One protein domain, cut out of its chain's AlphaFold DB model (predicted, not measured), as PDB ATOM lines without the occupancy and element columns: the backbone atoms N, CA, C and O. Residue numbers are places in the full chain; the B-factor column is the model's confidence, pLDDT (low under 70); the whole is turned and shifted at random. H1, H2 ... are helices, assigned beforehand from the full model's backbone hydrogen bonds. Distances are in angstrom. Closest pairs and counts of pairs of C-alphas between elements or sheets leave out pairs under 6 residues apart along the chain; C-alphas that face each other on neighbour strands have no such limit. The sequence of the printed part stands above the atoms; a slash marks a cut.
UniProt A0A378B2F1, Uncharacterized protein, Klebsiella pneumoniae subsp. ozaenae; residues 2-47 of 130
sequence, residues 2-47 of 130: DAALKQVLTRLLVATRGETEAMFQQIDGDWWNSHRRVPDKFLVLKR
ATOM      1  N   ASP A   2     192.009 100.272 192.519       91.38
ATOM      2  CA  ASP A   2     193.328 100.768 192.113       91.38
ATOM      3  C   ASP A   2     194.480  99.862 192.606       91.38
ATOM      4  O   ASP A   2     194.364  99.187 193.636       91.38
ATOM      5  N   ALA A   3     195.587  99.828 191.861       90.50
ATOM      6  CA  ALA A   3     196.727  98.948 192.122       90.50
ATOM      7  C   ALA A   3     197.480  99.315 193.414       90.50
ATOM      8  O   ALA A   3     197.921  98.413 194.135       90.50
ATOM      9  N   ALA A   4     197.578 100.608 193.743       91.00
ATOM     10  CA  ALA A   4     198.236 101.059 194.968       91.00
ATOM     11  C   ALA A   4     197.433 100.640 196.208       91.00
ATOM     12  O   ALA A   4     197.995 100.105 197.165       91.00
ATOM     13  N   LEU A   5     196.103 100.777 196.154       90.56
ATOM     14  CA  LEU A   5     195.214 100.315 197.222       90.56
ATOM     15  C   LEU A   5     195.351  98.805 197.459       90.56
ATOM     16  O   LEU A   5     195.431  98.363 198.604       90.56
ATOM     17  N   LYS A   6     195.431  98.005 196.389       86.75
ATOM     18  CA  LYS A   6     195.613  96.552 196.511       86.75
ATOM     19  C   LYS A   6     196.933  96.197 197.204       86.75
ATOM     20  O   LYS A   6     196.923  95.370 198.110       86.75
ATOM     21  N   GLN A   7     198.042  96.847 196.838       89.75
ATOM     22  CA  GLN A   7     199.335  96.628 197.501       89.75
ATOM     23  C   GLN A   7     199.304  96.983 198.989       89.75
ATOM     24  O   GLN A   7     199.863  96.242 199.799       89.75
ATOM     25  N   VAL A   8     198.655  98.091 199.359       93.12
ATOM     26  CA  VAL A   8     198.522  98.491 200.767       93.12
ATOM     27  C   VAL A   8     197.739  97.444 201.555       93.12
ATOM     28  O   VAL A   8     198.214  97.000 202.596       93.12
ATOM     29  N   LEU A   9     196.595  96.982 201.047       88.31
ATOM     30  CA  LEU A   9     195.781  95.979 201.745       88.31
ATOM     31  C   LEU A   9     196.507  94.636 201.890       88.31
ATOM     32  O   LEU A   9     196.410  94.006 202.938       88.31
ATOM     33  N   THR A  10     197.293  94.223 200.890       86.62
ATOM     34  CA  THR A  10     198.141  93.027 201.011       86.62
ATOM     35  C   THR A  10     199.211  93.194 202.092       86.62
ATOM     36  O   THR A  10     199.426  92.274 202.875       86.62
ATOM     37  N   ARG A  11     199.858  94.365 202.190       91.12
ATOM     38  CA  ARG A  11     200.841  94.648 203.257       91.12
ATOM     39  C   ARG A  11     200.215  94.683 204.648       91.12
ATOM     40  O   ARG A  11     200.883  94.342 205.615       91.12
ATOM     41  N   LEU A  12     198.949  95.081 204.737       93.44
ATOM     42  CA  LEU A  12     198.162  95.066 205.970       93.44
ATOM     43  C   LEU A  12     197.581  93.680 206.296       93.44
ATOM     44  O   LEU A  12     196.832  93.570 207.261       93.44
ATOM     45  N   LEU A  13     197.915  92.643 205.512       88.94
ATOM     46  CA  LEU A  13     197.441  91.267 205.700       88.94
ATOM     47  C   LEU A  13     195.910  91.178 205.776       88.94
ATOM     48  O   LEU A  13     195.351  90.410 206.556       88.94
ATOM     49  N   VAL A  14     195.220  91.994 204.976       89.25
ATOM     50  CA  VAL A  14     193.757  91.992 204.940       89.25
ATOM     51  C   VAL A  14     193.268  90.662 204.382       89.25
ATOM     52  O   VAL A  14     193.760  90.201 203.349       89.25
ATOM     53  N   ALA A  15     192.272  90.081 205.051       87.94
ATOM     54  CA  ALA A  15     191.617  88.865 204.603       87.94
ATOM     55  C   ALA A  15     191.099  89.021 203.167       87.94
ATOM     56  O   ALA A  15     190.526  90.044 202.774       87.94
ATOM     57  N   THR A  16     191.278  87.981 202.367       88.44
ATOM     58  CA  THR A  16     190.661  87.886 201.052       88.44
ATOM     59  C   THR A  16     189.141  87.829 201.182       88.44
ATOM     60  O   THR A  16     188.569  87.532 202.235       88.44
ATOM     61  N   ARG A  17     188.458  88.074 200.060       89.31
ATOM     62  CA  ARG A  17     187.009  87.899 199.981       89.31
ATOM     63  C   ARG A  17     186.583  86.486 200.399       89.31
ATOM     64  O   ARG A  17     185.650  86.366 201.176       89.31
ATOM     65  N   GLY A  18     187.274  85.452 199.914       93.50
ATOM     66  CA  GLY A  18     186.940  84.059 200.222       93.50
ATOM     67  C   GLY A  18     187.132  83.715 201.701       93.50
ATOM     68  O   GLY A  18     186.268  83.079 202.290       93.50
ATOM     69  N   GLU A  19     188.211  84.196 202.325       91.25
ATOM     70  CA  GLU A  19     188.429  84.035 203.773       91.25
ATOM     71  C   GLU A  19     187.354  84.756 204.591       91.25
ATOM     72  O   GLU A  19     186.844  84.219 205.570       91.25
ATOM     73  N   THR A  20     186.964  85.955 204.152       89.31
ATOM     74  CA  THR A  20     185.884  86.720 204.783       89.31
ATOM     75  C   THR A  20     184.546  85.985 204.661       89.31
ATOM     76  O   THR A  20     183.850  85.817 205.658       89.31
ATOM     77  N   GLU A  21     184.194  85.505 203.465       91.12
ATOM     78  CA  GLU A  21     182.970  84.730 203.217       91.12
ATOM     79  C   GLU A  21     182.937  83.441 204.050       91.12
ATOM     80  O   GLU A  21     181.915  83.149 204.671       91.12
ATOM     81  N   ALA A  22     184.053  82.713 204.134       91.25
ATOM     82  CA  ALA A  22     184.168  81.519 204.967       91.25
ATOM     83  C   ALA A  22     183.953  81.836 206.456       91.25
ATOM     84  O   ALA A  22     183.217  81.125 207.137       91.25
ATOM     85  N   MET A  23     184.532  82.931 206.956       88.50
ATOM     86  CA  MET A  23     184.329  83.365 208.340       88.50
ATOM     87  C   MET A  23     182.865  83.744 208.608       88.50
ATOM     88  O   MET A  23     182.305  83.328 209.618       88.50
ATOM     89  N   PHE A  24     182.208  84.464 207.688       87.75
ATOM     90  CA  PHE A  24     180.776  84.775 207.800       87.75
ATOM     91  C   PHE A  24     179.903  83.518 207.821       87.75
ATOM     92  O   PHE A  24     178.933  83.472 208.572       87.75
ATOM     93  N   GLN A  25     180.241  82.492 207.038       89.56
ATOM     94  CA  GLN A  25     179.538  81.206 207.082       89.56
ATOM     95  C   GLN A  25     179.716  80.503 208.432       89.56
ATOM     96  O   GLN A  25     178.754  79.948 208.951       89.56
ATOM     97  N   GLN A  26     180.910  80.556 209.030       89.88
ATOM     98  CA  GLN A  26     181.168  79.930 210.332       89.88
ATOM     99  C   GLN A  26     180.367  80.555 211.480       89.88
ATOM    100  O   GLN A  26     180.087  79.873 212.462       89.88
ATOM    101  N   ILE A  27     180.012  81.838 211.376       89.00
ATOM    102  CA  ILE A  27     179.232  82.548 212.400       89.00
ATOM    103  C   ILE A  27     177.737  82.674 212.052       89.00
ATOM    104  O   ILE A  27     176.990  83.319 212.798       89.00
ATOM    105  N   ASP A  28     177.299  82.111 210.920       90.88
ATOM    106  CA  ASP A  28     175.892  82.107 210.500       90.88
ATOM    107  C   ASP A  28     175.037  81.222 211.407       90.88
ATOM    108  O   ASP A  28     175.481  80.191 211.903       90.88
ATOM    109  N   GLY A  29     173.808  81.653 211.672       87.81
ATOM    110  CA  GLY A  29     172.903  81.041 212.646       87.81
ATOM    111  C   GLY A  29     173.245  81.331 214.114       87.81
ATOM    112  O   GLY A  29     172.348  81.275 214.951       87.81
ATOM    113  N   ASP A  30     174.488  81.709 214.429       86.75
ATOM    114  CA  ASP A  30     174.931  81.982 215.804       86.75
ATOM    115  C   ASP A  30     175.074  83.473 216.122       86.75
ATOM    116  O   ASP A  30     174.619  83.939 217.168       86.75
ATOM    117  N   TRP A  31     175.751  84.233 215.260       87.94
ATOM    118  CA  TRP A  31     175.970  85.676 215.434       87.94
ATOM    119  C   TRP A  31     175.218  86.498 214.399       87.94
ATOM    120  O   TRP A  31     174.765  87.603 214.712       87.94
ATOM    121  N   TRP A  32     175.055  85.960 213.194       88.31
ATOM    122  CA  TRP A  32     174.287  86.583 212.123       88.31
ATOM    123  C   TRP A  32     173.313  85.584 211.496       88.31
ATOM    124  O   TRP A  32     173.465  84.386 211.689       88.31
ATOM    125  N   ASN A  33     172.297  86.076 210.786       89.56
ATOM    126  CA  ASN A  33     171.337  85.242 210.064       89.56
ATOM    127  C   ASN A  33     171.306  85.598 208.575       89.56
ATOM    128  O   ASN A  33     170.671  86.580 208.182       89.56
ATOM    129  N   SER A  34     171.908  84.753 207.745       89.25
ATOM    130  CA  SER A  34     171.987  84.915 206.290       89.25
ATOM    131  C   SER A  34     170.660  84.943 205.542       89.25
ATOM    132  O   SER A  34     170.599  85.434 204.413       89.25
ATOM    133  N   HIS A  35     169.580  84.492 206.174       89.50
ATOM    134  CA  HIS A  35     168.235  84.509 205.604       89.50
ATOM    135  C   HIS A  35     167.504  85.835 205.852       89.50
ATOM    136  O   HIS A  35     166.420  86.057 205.307       89.50
ATOM    137  N   ARG A  36     168.074  86.732 206.669       87.25
ATOM    138  CA  ARG A  36     167.553  88.081 206.911       87.25
ATOM    139  C   ARG A  36     168.353  89.108 206.112       87.25
ATOM    140  O   ARG A  36     169.514  88.908 205.771       87.25
ATOM    141  N   ARG A  37     167.718  90.236 205.793       86.56
ATOM    142  CA  ARG A  37     168.327  91.334 205.027       86.56
ATOM    143  C   ARG A  37     168.139  92.659 205.742       86.56
ATOM    144  O   ARG A  37     167.126  92.874 206.402       86.56
ATOM    145  N   VAL A  38     169.085  93.572 205.556       83.81
ATOM    146  CA  VAL A  38     168.963  94.963 206.016       83.81
ATOM    147  C   VAL A  38     167.678  95.578 205.423       83.81
ATOM    148  O   VAL A  38     167.393  95.335 204.246       83.81
ATOM    149  N   PRO A  39     166.880  96.346 206.193       84.75
ATOM    150  CA  PRO A  39     167.161  96.882 207.532       84.75
ATOM    151  C   PRO A  39     166.678  96.027 208.719       84.75
ATOM    152  O   PRO A  39     166.438  96.574 209.793       84.75
ATOM    153  N   ASP A  40     166.537  94.706 208.584       87.94
ATOM    154  CA  ASP A  40     166.105  93.860 209.703       87.94
ATOM    155  C   ASP A  40     167.111  93.889 210.865       87.94
ATOM    156  O   ASP A  40     168.241  93.405 210.755       87.94
ATOM    157  N   LYS A  41     166.681  94.435 212.009       85.44
ATOM    158  CA  LYS A  41     167.484  94.482 213.233       85.44
ATOM    159  C   LYS A  41     167.942  93.074 213.626       85.44
ATOM    160  O   LYS A  41     169.101  92.898 213.983       85.44
ATOM    161  N   PHE A  42     167.116  92.043 213.514       87.25
ATOM    162  CA  PHE A  42     167.475  90.687 213.945       87.25
ATOM    163  C   PHE A  42     168.343  89.919 212.939       87.25
ATOM    164  O   PHE A  42     168.556  88.721 213.103       87.25
ATOM    165  N   LEU A  43     168.914  90.607 211.944       89.31
ATOM    166  CA  LEU A  43     170.068  90.117 211.189       89.31
ATOM    167  C   LEU A  43     171.235  89.737 212.114       89.31
ATOM    168  O   LEU A  43     171.898  88.736 211.874       89.31
ATOM    169  N   VAL A  44     171.482  90.533 213.162       88.62
ATOM    170  CA  VAL A  44     172.471  90.230 214.207       88.62
ATOM    171  C   VAL A  44     171.757  89.547 215.368       88.62
ATOM    172  O   VAL A  44     170.881  90.153 215.996       88.62
ATOM    173  N   LEU A  45     172.147  88.303 215.642       86.75
ATOM    174  CA  LEU A  45     171.510  87.416 216.619       86.75
ATOM    175  C   LEU A  45     172.105  87.591 218.020       86.75
ATOM    176  O   LEU A  45     171.372  87.733 218.998       86.75
ATOM    177  N   LYS A  46     173.438  87.659 218.122       86.12
ATOM    178  CA  LYS A  46     174.153  87.889 219.385       86.12
ATOM    179  C   LYS A  46     174.568  89.349 219.512       86.12
ATOM    180  O   LYS A  46     175.582  89.781 218.975       86.12
ATOM    181  N   ARG A  47     173.769  90.118 220.252       87.69
ATOM    182  CA  ARG A  47     174.089  91.493 220.661       87.69
ATOM    183  C   ARG A  47     174.740  91.503 222.036       87.69
ATOM    184  O   ARG A  47     174.250  90.842 222.949       87.69
TER     185      ARG A  47
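This is residues 2 to 47 of the 130 residues of an uncharacterized protein of Klebsiella pneumoniae subsp. ozaenae (UniProt A0A378B2F1). The model is an open, drawn-out chain of two short helices one after the other, H1 at one end of the long axis and H2 between it and a loop at the other end. That loop, residues 27 to 47, runs out to about Val 38 and folds back. The printed part has 46 residues with two named helices, H1 then H2, and no named strand; the class is all helix, though under half of the residues, 19 of 46, are in named elements. The whole is only just extended, close to loose, with a radius of gyration of the C-alphas of 14.4 A, and spans 37 by 21 by 18 A.

Find C-alpha 3 at (196.727, 98.948, 192.122), where H1 begins; it covers residues 3 to 11 and measures 12.6 A from first to last C-alpha. Go on to C-alpha 17 at (187.009, 87.899, 199.981), where H2, residues 17 to 26, begins; it runs 14.3 A to C-alpha 26 at (181.168, 79.930, 210.332). Residues 27 to 47 then hold no named element.

Look from H1 to H2: they are apart, with no C-alpha of the one within 8 A of the other, and a tight link of 5 residues joins them. Residues 7 to 13, of which 7 to 11 belong to H1, stand free, and so do residues 16 to 22, of which 17 to 22 belong to H2. In H1 and H2 every O i to N i+4 pair is within hydrogen-bond range.

The outline is elongated; the two C-alphas farthest apart, those of Ala 4 and Phe 42, are 37.6 A from each other. The printed part has no cut. Its mean pLDDT is 88.9, and no printed residue is under 70.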